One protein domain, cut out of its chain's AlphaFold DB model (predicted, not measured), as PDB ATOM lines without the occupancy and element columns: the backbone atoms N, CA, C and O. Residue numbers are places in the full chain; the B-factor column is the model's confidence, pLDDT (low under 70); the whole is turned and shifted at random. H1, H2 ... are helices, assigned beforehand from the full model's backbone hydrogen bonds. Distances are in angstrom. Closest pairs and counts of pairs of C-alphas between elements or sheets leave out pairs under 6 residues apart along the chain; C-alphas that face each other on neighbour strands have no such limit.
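What this domain is: This is residues 103 to 172 of the 178 residues of an uncharacterized protein of Paenibacillus peoriae (UniProt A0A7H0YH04). A small head of H1, H2 and the first part of H3 has one long arm, residues 143 to 172 of H3, which sticks out. In the head, H1 lies beside H3. The 70 printed residues have three named helices, H1 to H3, no named strand: all helix, extended, radius of gyration of the C-alphas 21.6 A, spans 72 by 18 by 15 A.

How they stand to each other: H1, residues 103 to 116, touches H2, residues 121 to 130, with residues 109 to 115 alone; the closest C-alphas, Lys 110 and Ser 128, are 4.9 A apart. H3, residues 132 to 172, touches H1 with residues 133 to 141 alone, at a shallow tilt of 21 degrees, opposite ways; the closest C-alphas, Arg 106 and Val 137, are 5.9 A apart. In H1, H2 and H3 every O i to N i+4 pair is within hydrogen-bond range.

Where its parts are: H1 begins at C-alpha 103 (-53.947, 182.457, 10.137) and is 20.2 A long, H2 14.2 A. H3, 60.4 A, ends at C-alpha 172 (-31.795, 216.389, -16.009).

The domain as a whole: The farthest C-alphas, Gly 119 and Arg 172, are 71.8 A apart. Both links are tight. The printed part has no cut; no printed residue is under 70 in pLDDT.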
ATOM      1  N   THR A 103     -53.088 183.242  11.036       94.50
ATOM      2  CA  THR A 103     -53.947 182.457  10.137       94.50
ATOM      3  C   THR A 103     -53.836 180.967  10.456       94.50
ATOM      4  O   THR A 103     -54.852 180.319  10.703       94.50
ATOM      5  N   ARG A 104     -52.608 180.438  10.556       92.69
ATOM      6  CA  ARG A 104     -52.368 179.032  10.927       92.69
ATOM      7  C   ARG A 104     -52.905 178.704  12.321       92.69
ATOM      8  O   ARG A 104     -53.532 177.663  12.491       92.69
ATOM      9  N   CYS A 105     -52.700 179.588  13.301       92.69
ATOM     10  CA  CYS A 105     -53.225 179.412  14.658       92.69
ATOM     11  C   CYS A 105     -54.755 179.323  14.653       92.69
ATOM     12  O   CYS A 105     -55.325 178.403  15.238       92.69
ATOM     13  N   ARG A 106     -55.422 180.262  13.970       95.50
ATOM     14  CA  ARG A 106     -56.882 180.294  13.849       95.50
ATOM     15  C   ARG A 106     -57.403 179.013  13.211       95.50
ATOM     16  O   ARG A 106     -58.357 178.438  13.722       95.50
ATOM     17  N   ASP A 107     -56.802 178.583  12.107       95.69
ATOM     18  CA  ASP A 107     -57.264 177.406  11.368       95.69
ATOM     19  C   ASP A 107     -57.091 176.135  12.204       95.69
ATOM     20  O   ASP A 107     -58.042 175.370  12.352       95.69
ATOM     21  N   PHE A 108     -55.949 175.989  12.882       95.12
ATOM     22  CA  PHE A 108     -55.722 174.906  13.837       95.12
ATOM     23  C   PHE A 108     -56.772 174.876  14.960       95.12
ATOM     24  O   PHE A 108     -57.341 173.823  15.249       95.12
ATOM     25  N   ILE A 109     -57.065 176.026  15.579       95.44
ATOM     26  CA  ILE A 109     -58.084 176.121  16.635       95.44
ATOM     27  C   ILE A 109     -59.461 175.754  16.086       95.44
ATOM     28  O   ILE A 109     -60.183 174.985  16.718       95.44
ATOM     29  N   LYS A 110     -59.832 176.271  14.910       96.31
ATOM     30  CA  LYS A 110     -61.122 175.969  14.283       96.31
ATOM     31  C   LYS A 110     -61.275 174.480  14.011       96.31
ATOM     32  O   LYS A 110     -62.331 173.930  14.317       96.31
ATOM     33  N   ASP A 111     -60.245 173.832  13.482       97.25
ATOM     34  CA  ASP A 111     -60.266 172.395  13.212       97.25
ATOM     35  C   ASP A 111     -60.376 171.588  14.510       97.25
ATOM     36  O   ASP A 111     -61.178 170.653  14.601       97.25
ATOM     37  N   TYR A 112     -59.646 171.997  15.553       96.81
ATOM     38  CA  TYR A 112     -59.711 171.356  16.863       96.81
ATOM     39  C   TYR A 112     -61.101 171.483  17.494       96.81
ATOM     40  O   TYR A 112     -61.682 170.485  17.923       96.81
ATOM     41  N   VAL A 113     -61.669 172.692  17.525       96.06
ATOM     42  CA  VAL A 113     -63.013 172.931  18.067       96.06
ATOM     43  C   VAL A 113     -64.054 172.168  17.252       96.06
ATOM     44  O   VAL A 113     -64.927 171.525  17.828       96.06
ATOM     45  N   PHE A 114     -63.950 172.176  15.922       96.50
ATOM     46  CA  PHE A 114     -64.872 171.458  15.040       96.50
ATOM     47  C   PHE A 114     -64.907 169.953  15.345       96.50
ATOM     48  O   PHE A 114     -65.984 169.351  15.381       96.50
ATOM     49  N   ALA A 115     -63.741 169.346  15.588       95.94
ATOM     50  CA  ALA A 115     -63.634 167.928  15.916       95.94
ATOM     51  C   ALA A 115     -64.347 167.569  17.233       95.94
ATOM     52  O   ALA A 115     -64.972 166.512  17.310       95.94
ATOM     53  N   HIS A 116     -64.309 168.467  18.222       94.88
ATOM     54  CA  HIS A 116     -64.854 168.248  19.569       94.88
ATOM     55  C   HIS A 116     -66.263 168.817  19.783       94.88
ATOM     56  O   HIS A 116     -66.900 168.530  20.790       94.88
ATOM     57  N   SER A 117     -66.772 169.606  18.839       93.19
ATOM     58  CA  SER A 117     -68.133 170.141  18.890       93.19
ATOM     59  C   SER A 117     -69.162 169.050  18.611       93.19
ATOM     60  O   SER A 117     -68.963 168.214  17.728       93.19
ATOM     61  N   ASP A 118     -70.299 169.095  19.296       90.81
ATOM     62  CA  ASP A 118     -71.429 168.212  19.016       90.81
ATOM     63  C   ASP A 118     -72.267 168.701  17.825       90.81
ATOM     64  O   ASP A 118     -72.257 169.876  17.452       90.81
ATOM     65  N   GLY A 119     -73.031 167.780  17.235       92.12
ATOM     66  CA  GLY A 119     -74.011 168.089  16.195       92.12
ATOM     67  C   GLY A 119     -73.553 167.809  14.763       92.12
ATOM     68  O   GLY A 119     -72.526 167.175  14.503       92.12
ATOM     69  N   GLY A 120     -74.378 168.249  13.814       93.25
ATOM     70  CA  GLY A 120     -74.117 168.096  12.382       93.25
ATOM     71  C   GLY A 120     -72.970 168.986  11.897       93.25
ATOM     72  O   GLY A 120     -72.536 169.906  12.589       93.25
ATOM     73  N   ARG A 121     -72.501 168.757  10.665       94.62
ATOM     74  CA  ARG A 121     -71.388 169.515  10.059       94.62
ATOM     75  C   ARG A 121     -71.567 171.035  10.160       94.62
ATOM     76  O   ARG A 121     -70.619 171.736  10.491       94.62
ATOM     77  N   GLU A 122     -72.766 171.537   9.881       94.50
ATOM     78  CA  GLU A 122     -73.061 172.976   9.914       94.50
ATOM     79  C   GLU A 122     -73.025 173.545  11.335       94.50
ATOM     80  O   GLU A 122     -72.470 174.618  11.554       94.50
ATOM     81  N   GLN A 123     -73.543 172.800  12.314       93.62
ATOM     82  CA  GLN A 123     -73.506 173.191  13.724       93.62
ATOM     83  C   GLN A 123     -72.066 173.226  14.236       93.62
ATOM     84  O   GLN A 123     -71.652 174.227  14.811       93.62
ATOM     85  N   LYS A 124     -71.272 172.191  13.938       95.62
ATOM     86  CA  LYS A 124     -69.845 172.148  14.283       95.62
ATOM     87  C   LYS A 124     -69.064 173.304  13.649       95.62
ATOM     88  O   LYS A 124     -68.218 173.897  14.308       95.62
ATOM     89  N   ALA A 125     -69.358 173.652  12.394       94.06
ATOM     90  CA  ALA A 125     -68.721 174.779  11.708       94.06
ATOM     91  C   ALA A 125     -69.105 176.134  12.326       94.06
ATOM     92  O   ALA A 125     -68.255 177.015  12.463       94.06
ATOM     93  N   ALA A 126     -70.370 176.300  12.719       94.00
ATOM     94  CA  ALA A 126     -70.829 177.496  13.413       94.00
ATOM     95  C   ALA A 126     -70.175 177.624  14.797       94.00
ATOM     96  O   ALA A 126     -69.676 178.696  15.137       94.00
ATOM     97  N   VAL A 127     -70.113 176.529  15.563       95.69
ATOM     98  CA  VAL A 127     -69.459 176.495  16.881       95.69
ATOM     99  C   VAL A 127     -67.971 176.796  16.756       95.69
ATOM    100  O   VAL A 127     -67.479 177.675  17.456       95.69
ATOM    101  N   SER A 128     -67.252 176.156  15.829       95.56
ATOM    102  CA  SER A 128     -65.815 176.400  15.667       95.56
ATOM    103  C   SER A 128     -65.486 177.826  15.241       95.56
ATOM    104  O   SER A 128     -64.483 178.382  15.691       95.56
ATOM    105  N   GLY A 129     -66.340 178.444  14.422       93.19
ATOM    106  CA  GLY A 129     -66.225 179.853  14.053       93.19
ATOM    107  C   GLY A 129     -66.549 180.821  15.195       93.19
ATOM    108  O   GLY A 129     -65.900 181.858  15.298       93.19
ATOM    109  N   ALA A 130     -67.526 180.491  16.044       94.00
ATOM    110  CA  ALA A 130     -68.004 181.353  17.128       94.00
ATOM    111  C   ALA A 130     -67.312 181.111  18.481       94.00
ATOM    112  O   ALA A 130     -67.541 181.867  19.425       94.00
ATOM    113  N   HIS A 131     -66.484 180.070  18.597       95.75
ATOM    114  CA  HIS A 131     -65.756 179.759  19.823       95.75
ATOM    115  C   HIS A 131     -64.871 180.934  20.247       95.75
ATOM    116  O   HIS A 131     -64.211 181.564  19.419       95.75
ATOM    117  N   TRP A 132     -64.827 181.219  21.547       94.69
ATOM    118  CA  TRP A 132     -64.207 182.438  22.067       94.69
ATOM    119  C   TRP A 132     -62.704 182.527  21.747       94.69
ATOM    120  O   TRP A 132     -62.236 183.588  21.343       94.69
ATOM    121  N   ILE A 133     -61.971 181.404  21.807       94.00
ATOM    122  CA  ILE A 133     -60.551 181.340  21.404       94.00
ATOM    123  C   ILE A 133     -60.394 181.673  19.910       94.00
ATOM    124  O   ILE A 133     -59.524 182.459  19.531       94.00
ATOM    125  N   THR A 134     -61.260 181.127  19.045       95.06
ATOM    126  CA  THR A 134     -61.265 181.454  17.610       95.06
ATOM    127  C   THR A 134     -61.517 182.943  17.398       95.06
ATOM    128  O   THR A 134     -60.831 183.572  16.590       95.06
ATOM    129  N   ALA A 135     -62.489 183.513  18.115       93.69
ATOM    130  CA  ALA A 135     -62.832 184.925  18.024       93.69
ATOM    131  C   ALA A 135     -61.667 185.825  18.464       93.69
ATOM    132  O   ALA A 135     -61.365 186.802  17.780       93.69
ATOM    133  N   GLU A 136     -60.961 185.468  19.542       93.00
ATOM    134  CA  GLU A 136     -59.788 186.207  20.019       93.00
ATOM    135  C   GLU A 136     -58.660 186.218  18.977       93.00
ATOM    136  O   GLU A 136     -58.159 187.283  18.606       93.00
ATOM    137  N   VAL A 137     -58.291 185.046  18.447       93.69
ATOM    138  CA  VAL A 137     -57.236 184.947  17.424       93.69
ATOM    139  C   VAL A 137     -57.655 185.655  16.136       93.69
ATOM    140  O   VAL A 137     -56.837 186.324  15.507       93.69
ATOM    141  N   THR A 138     -58.936 185.587  15.769       94.81
ATOM    142  CA  THR A 138     -59.480 186.335  14.625       94.81
ATOM    143  C   THR A 138     -59.396 187.847  14.849       94.81
ATOM    144  O   THR A 138     -59.063 188.580  13.922       94.81
ATOM    145  N   GLY A 139     -59.624 188.331  16.072       93.62
ATOM    146  CA  GLY A 139     -59.430 189.738  16.425       93.62
ATOM    147  C   GLY A 139     -57.987 190.202  16.198       93.62
ATOM    148  O   GLY A 139     -57.767 191.206  15.519       93.62
ATOM    149  N   LYS A 140     -57.007 189.427  16.685       90.94
ATOM    150  CA  LYS A 140     -55.572 189.688  16.453       90.94
ATOM    151  C   LYS A 140     -55.221 189.646  14.960       90.94
ATOM    152  O   LYS A 140     -54.461 190.483  14.476       90.94
ATOM    153  N   LEU A 141     -55.798 188.697  14.217       93.38
ATOM    154  CA  LEU A 141     -55.599 188.562  12.771       93.38
ATOM    155  C   LEU A 141     -56.100 189.795  12.009       93.38
ATOM    156  O   LEU A 141     -55.367 190.337  11.184       93.38
ATOM    157  N   ASN A 142     -57.306 190.268  12.324       93.75
ATOM    158  CA  ASN A 142     -57.895 191.453  11.695       93.75
ATOM    159  C   ASN A 142     -57.061 192.715  11.968       93.75
ATOM    160  O   ASN A 142     -56.916 193.577  11.101       93.75
ATOM    161  N   GLU A 143     -56.487 192.838  13.168       89.81
ATOM    162  CA  GLU A 143     -55.578 193.939  13.482       89.81
ATOM    163  C   GLU A 143     -54.299 193.888  12.633       89.81
ATOM    164  O   GLU A 143     -53.898 194.913  12.072       89.81
ATOM    165  N   ALA A 144     -53.693 192.704  12.498       87.62
ATOM    166  CA  ALA A 144     -52.522 192.506  11.649       87.62
ATOM    167  C   ALA A 144     -52.825 192.803  10.170       87.62
ATOM    168  O   ALA A 144     -52.045 193.483   9.504       87.62
ATOM    169  N   GLU A 145     -53.983 192.369   9.669       92.62
ATOM    170  CA  GLU A 145     -54.433 192.640   8.299       92.62
ATOM    171  C   GLU A 145     -54.631 194.139   8.038       92.62
ATOM    172  O   GLU A 145     -54.184 194.671   7.015       92.62
ATOM    173  N   ARG A 146     -55.253 194.856   8.984       87.38
ATOM    174  CA  ARG A 146     -55.408 196.314   8.901       87.38
ATOM    175  C   ARG A 146     -54.046 196.999   8.815       87.38
ATOM    176  O   ARG A 146     -53.853 197.858   7.958       87.38
ATOM    177  N   LYS A 147     -53.090 196.595   9.658       86.00
ATOM    178  CA  LYS A 147     -51.730 197.156   9.660       86.00
ATOM    179  C   LYS A 147     -50.982 196.883   8.360       86.00
ATOM    180  O   LYS A 147     -50.350 197.793   7.829       86.00
ATOM    181  N   LEU A 148     -51.113 195.678   7.806       90.56
ATOM    182  CA  LEU A 148     -50.588 195.359   6.477       90.56
ATOM    183  C   LEU A 148     -51.202 196.240   5.394       90.56
ATOM    184  O   LEU A 148     -50.485 196.754   4.543       90.56
ATOM    185  N   THR A 149     -52.516 196.436   5.430       90.44
ATOM    186  CA  THR A 149     -53.226 197.251   4.439       90.44
ATOM    187  C   THR A 149     -52.773 198.711   4.478       90.44
ATOM    188  O   THR A 149     -52.457 199.278   3.430       90.44
ATOM    189  N   GLU A 150     -52.677 199.298   5.676       87.12
ATOM    190  CA  GLU A 150     -52.145 200.651   5.897       87.12
ATOM    191  C   GLU A 150     -50.720 200.783   5.334       87.12
ATOM    192  O   GLU A 150     -50.441 201.671   4.524       87.12
ATOM    193  N   LEU A 151     -49.832 199.859   5.706       87.94
ATOM    194  CA  LEU A 151     -48.435 199.873   5.284       87.94
ATOM    195  C   LEU A 151     -48.268 199.672   3.773       87.94
ATOM    196  O   LEU A 151     -47.501 200.394   3.141       87.94
ATOM    197  N   ASN A 152     -49.026 198.755   3.171       91.62
ATOM    198  CA  ASN A 152     -49.032 198.534   1.724       91.62
ATOM    199  C   ASN A 152     -49.475 199.786   0.960       91.62
ATOM    200  O   ASN A 152     -48.943 200.085  -0.110       91.62
ATOM    201  N   GLY A 153     -50.448 200.527   1.500       88.38
ATOM    202  CA  GLY A 153     -50.869 201.811   0.945       88.38
ATOM    203  C   GLY A 153     -49.743 202.847   0.962       88.38
ATOM    204  O   GLY A 153     -49.515 203.520  -0.046       88.38
ATOM    205  N   LEU A 154     -49.011 202.937   2.075       86.31
ATOM    206  CA  LEU A 154     -47.875 203.847   2.224       86.31
ATOM    207  C   LEU A 154     -46.701 203.481   1.309       86.31
ATOM    208  O   LEU A 154     -46.206 204.353   0.600       86.31
ATOM    209  N   ILE A 155     -46.317 202.201   1.248       90.00
ATOM    210  CA  ILE A 155     -45.261 201.714   0.346       90.00
ATOM    211  C   ILE A 155     -45.595 202.088  -1.099       90.00
ATOM    212  O   ILE A 155     -44.804 202.764  -1.749       90.00
ATOM    213  N   ARG A 156     -46.812 201.784  -1.568       91.12
ATOM    214  CA  ARG A 156     -47.253 202.150  -2.927       91.12
ATOM    215  C   ARG A 156     -47.196 203.653  -3.191       91.12
ATOM    216  O   ARG A 156     -46.931 204.070  -4.319       91.12
ATOM    217  N   LYS A 157     -47.506 204.484  -2.189       87.06
ATOM    218  CA  LYS A 157     -47.370 205.944  -2.304       87.06
ATOM    219  C   LYS A 157     -45.900 206.318  -2.495       87.06
ATOM    220  O   LYS A 157     -45.601 207.088  -3.405       87.06
ATOM    221  N   TRP A 158     -45.001 205.770  -1.683       87.00
ATOM    222  CA  TRP A 158     -43.573 206.065  -1.776       87.00
ATOM    223  C   TRP A 158     -42.946 205.556  -3.081       87.00
ATOM    224  O   TRP A 158     -42.222 206.304  -3.725       87.00
ATOM    225  N   GLU A 159     -43.293 204.365  -3.560       90.56
ATOM    226  CA  GLU A 159     -42.823 203.860  -4.863       90.56
ATOM    227  C   GLU A 159     -43.244 204.767  -6.030       90.56
ATOM    228  O   GLU A 159     -42.484 205.020  -6.964       90.56
ATOM    229  N   LYS A 160     -44.462 205.324  -5.983       89.38
ATOM    230  CA  LYS A 160     -44.908 206.293  -6.997       89.38
ATOM    231  C   LYS A 160     -44.097 207.588  -6.960       89.38
ATOM    232  O   LYS A 160     -43.845 208.171  -8.016       89.38
ATOM    233  N   ILE A 161     -43.708 208.042  -5.770       85.81
ATOM    234  CA  ILE A 161     -42.851 209.222  -5.611       85.81
ATOM    235  C   ILE A 161     -41.436 208.908  -6.116       85.81
ATOM    236  O   ILE A 161     -40.909 209.682  -6.909       85.81
ATOM    237  N   GLU A 162     -40.874 207.743  -5.783       87.50
ATOM    238  CA  GLU A 162     -39.588 207.255  -6.310       87.50
ATOM    239  C   GLU A 162     -39.564 207.254  -7.845       87.50
ATOM    240  O   GLU A 162     -38.622 207.747  -8.473       87.50
ATOM    241  N   PHE A 163     -40.640 206.773  -8.473       86.88
ATOM    242  CA  PHE A 163     -40.788 206.815  -9.925       86.88
ATOM    243  C   PHE A 163     -40.820 208.255 -10.468       86.88
ATOM    244  O   PHE A 163     -40.257 208.549 -11.526       86.88
ATOM    245  N   SER A 164     -41.462 209.181  -9.752       85.19
ATOM    246  CA  SER A 164     -41.488 210.602 -10.117       85.19
ATOM    247  C   SER A 164     -40.104 211.257 -10.023       85.19
ATOM    248  O   SER A 164     -39.682 211.948 -10.956       85.19
ATOM    249  N   ILE A 165     -39.374 210.983  -8.940       86.56
ATOM    250  CA  ILE A 165     -37.991 211.425  -8.728       86.56
ATOM    251  C   ILE A 165     -37.101 210.894  -9.855       86.56
ATOM    252  O   ILE A 165     -36.419 211.670 -10.522       86.56
ATOM    253  N   SER A 166     -37.187 209.593 -10.146       86.31
ATOM    254  CA  SER A 166     -36.405 208.933 -11.198       86.31
ATOM    255  C   SER A 166     -36.608 209.588 -12.565       86.31
ATOM    256  O   SER A 166     -35.636 209.933 -13.237       86.31
ATOM    257  N   ARG A 167     -37.863 209.855 -12.960       86.12
ATOM    258  CA  ARG A 167     -38.167 210.579 -14.210       86.12
ATOM    259  C   ARG A 167     -37.563 211.979 -14.234       86.12
ATOM    260  O   ARG A 167     -37.045 212.407 -15.267       86.12
ATOM    261  N   SER A 168     -37.626 212.684 -13.108       84.81
ATOM    262  CA  SER A 168     -37.055 214.023 -12.981       84.81
ATOM    263  C   SER A 168     -35.537 213.967 -13.187       84.81
ATOM    264  O   SER A 168     -35.006 214.731 -13.997       84.81
ATOM    265  N   ILE A 169     -34.842 213.006 -12.569       85.62
ATOM    266  CA  ILE A 169     -33.392 212.795 -12.734       85.62
ATOM    267  C   ILE A 169     -33.044 212.485 -14.196       85.62
ATOM    268  O   ILE A 169     -32.142 213.108 -14.760       85.62
ATOM    269  N   THR A 170     -33.789 211.594 -14.856       85.06
ATOM    270  CA  THR A 170     -33.582 211.294 -16.283       85.06
ATOM    271  C   THR A 170     -33.735 212.549 -17.154       85.06
ATOM    272  O   THR A 170     -32.948 212.770 -18.077       85.06
ATOM    273  N   SER A 171     -34.701 213.420 -16.841       81.25
ATOM    274  CA  SER A 171     -34.902 214.685 -17.563       81.25
ATOM    275  C   SER A 171     -33.745 215.683 -17.389       81.25
ATOM    276  O   SER A 171     -33.479 216.483 -18.294       81.25
ATOM    277  N   ARG A 172     -33.021 215.616 -16.259       80.19
ATOM    278  CA  ARG A 172     -31.795 216.389 -16.009       80.19
ATOM    279  C   ARG A 172     -30.667 215.941 -16.936       80.19
ATOM    280  O   ARG A 172     -30.058 216.769 -17.608       80.19
TER     281      ARG A 172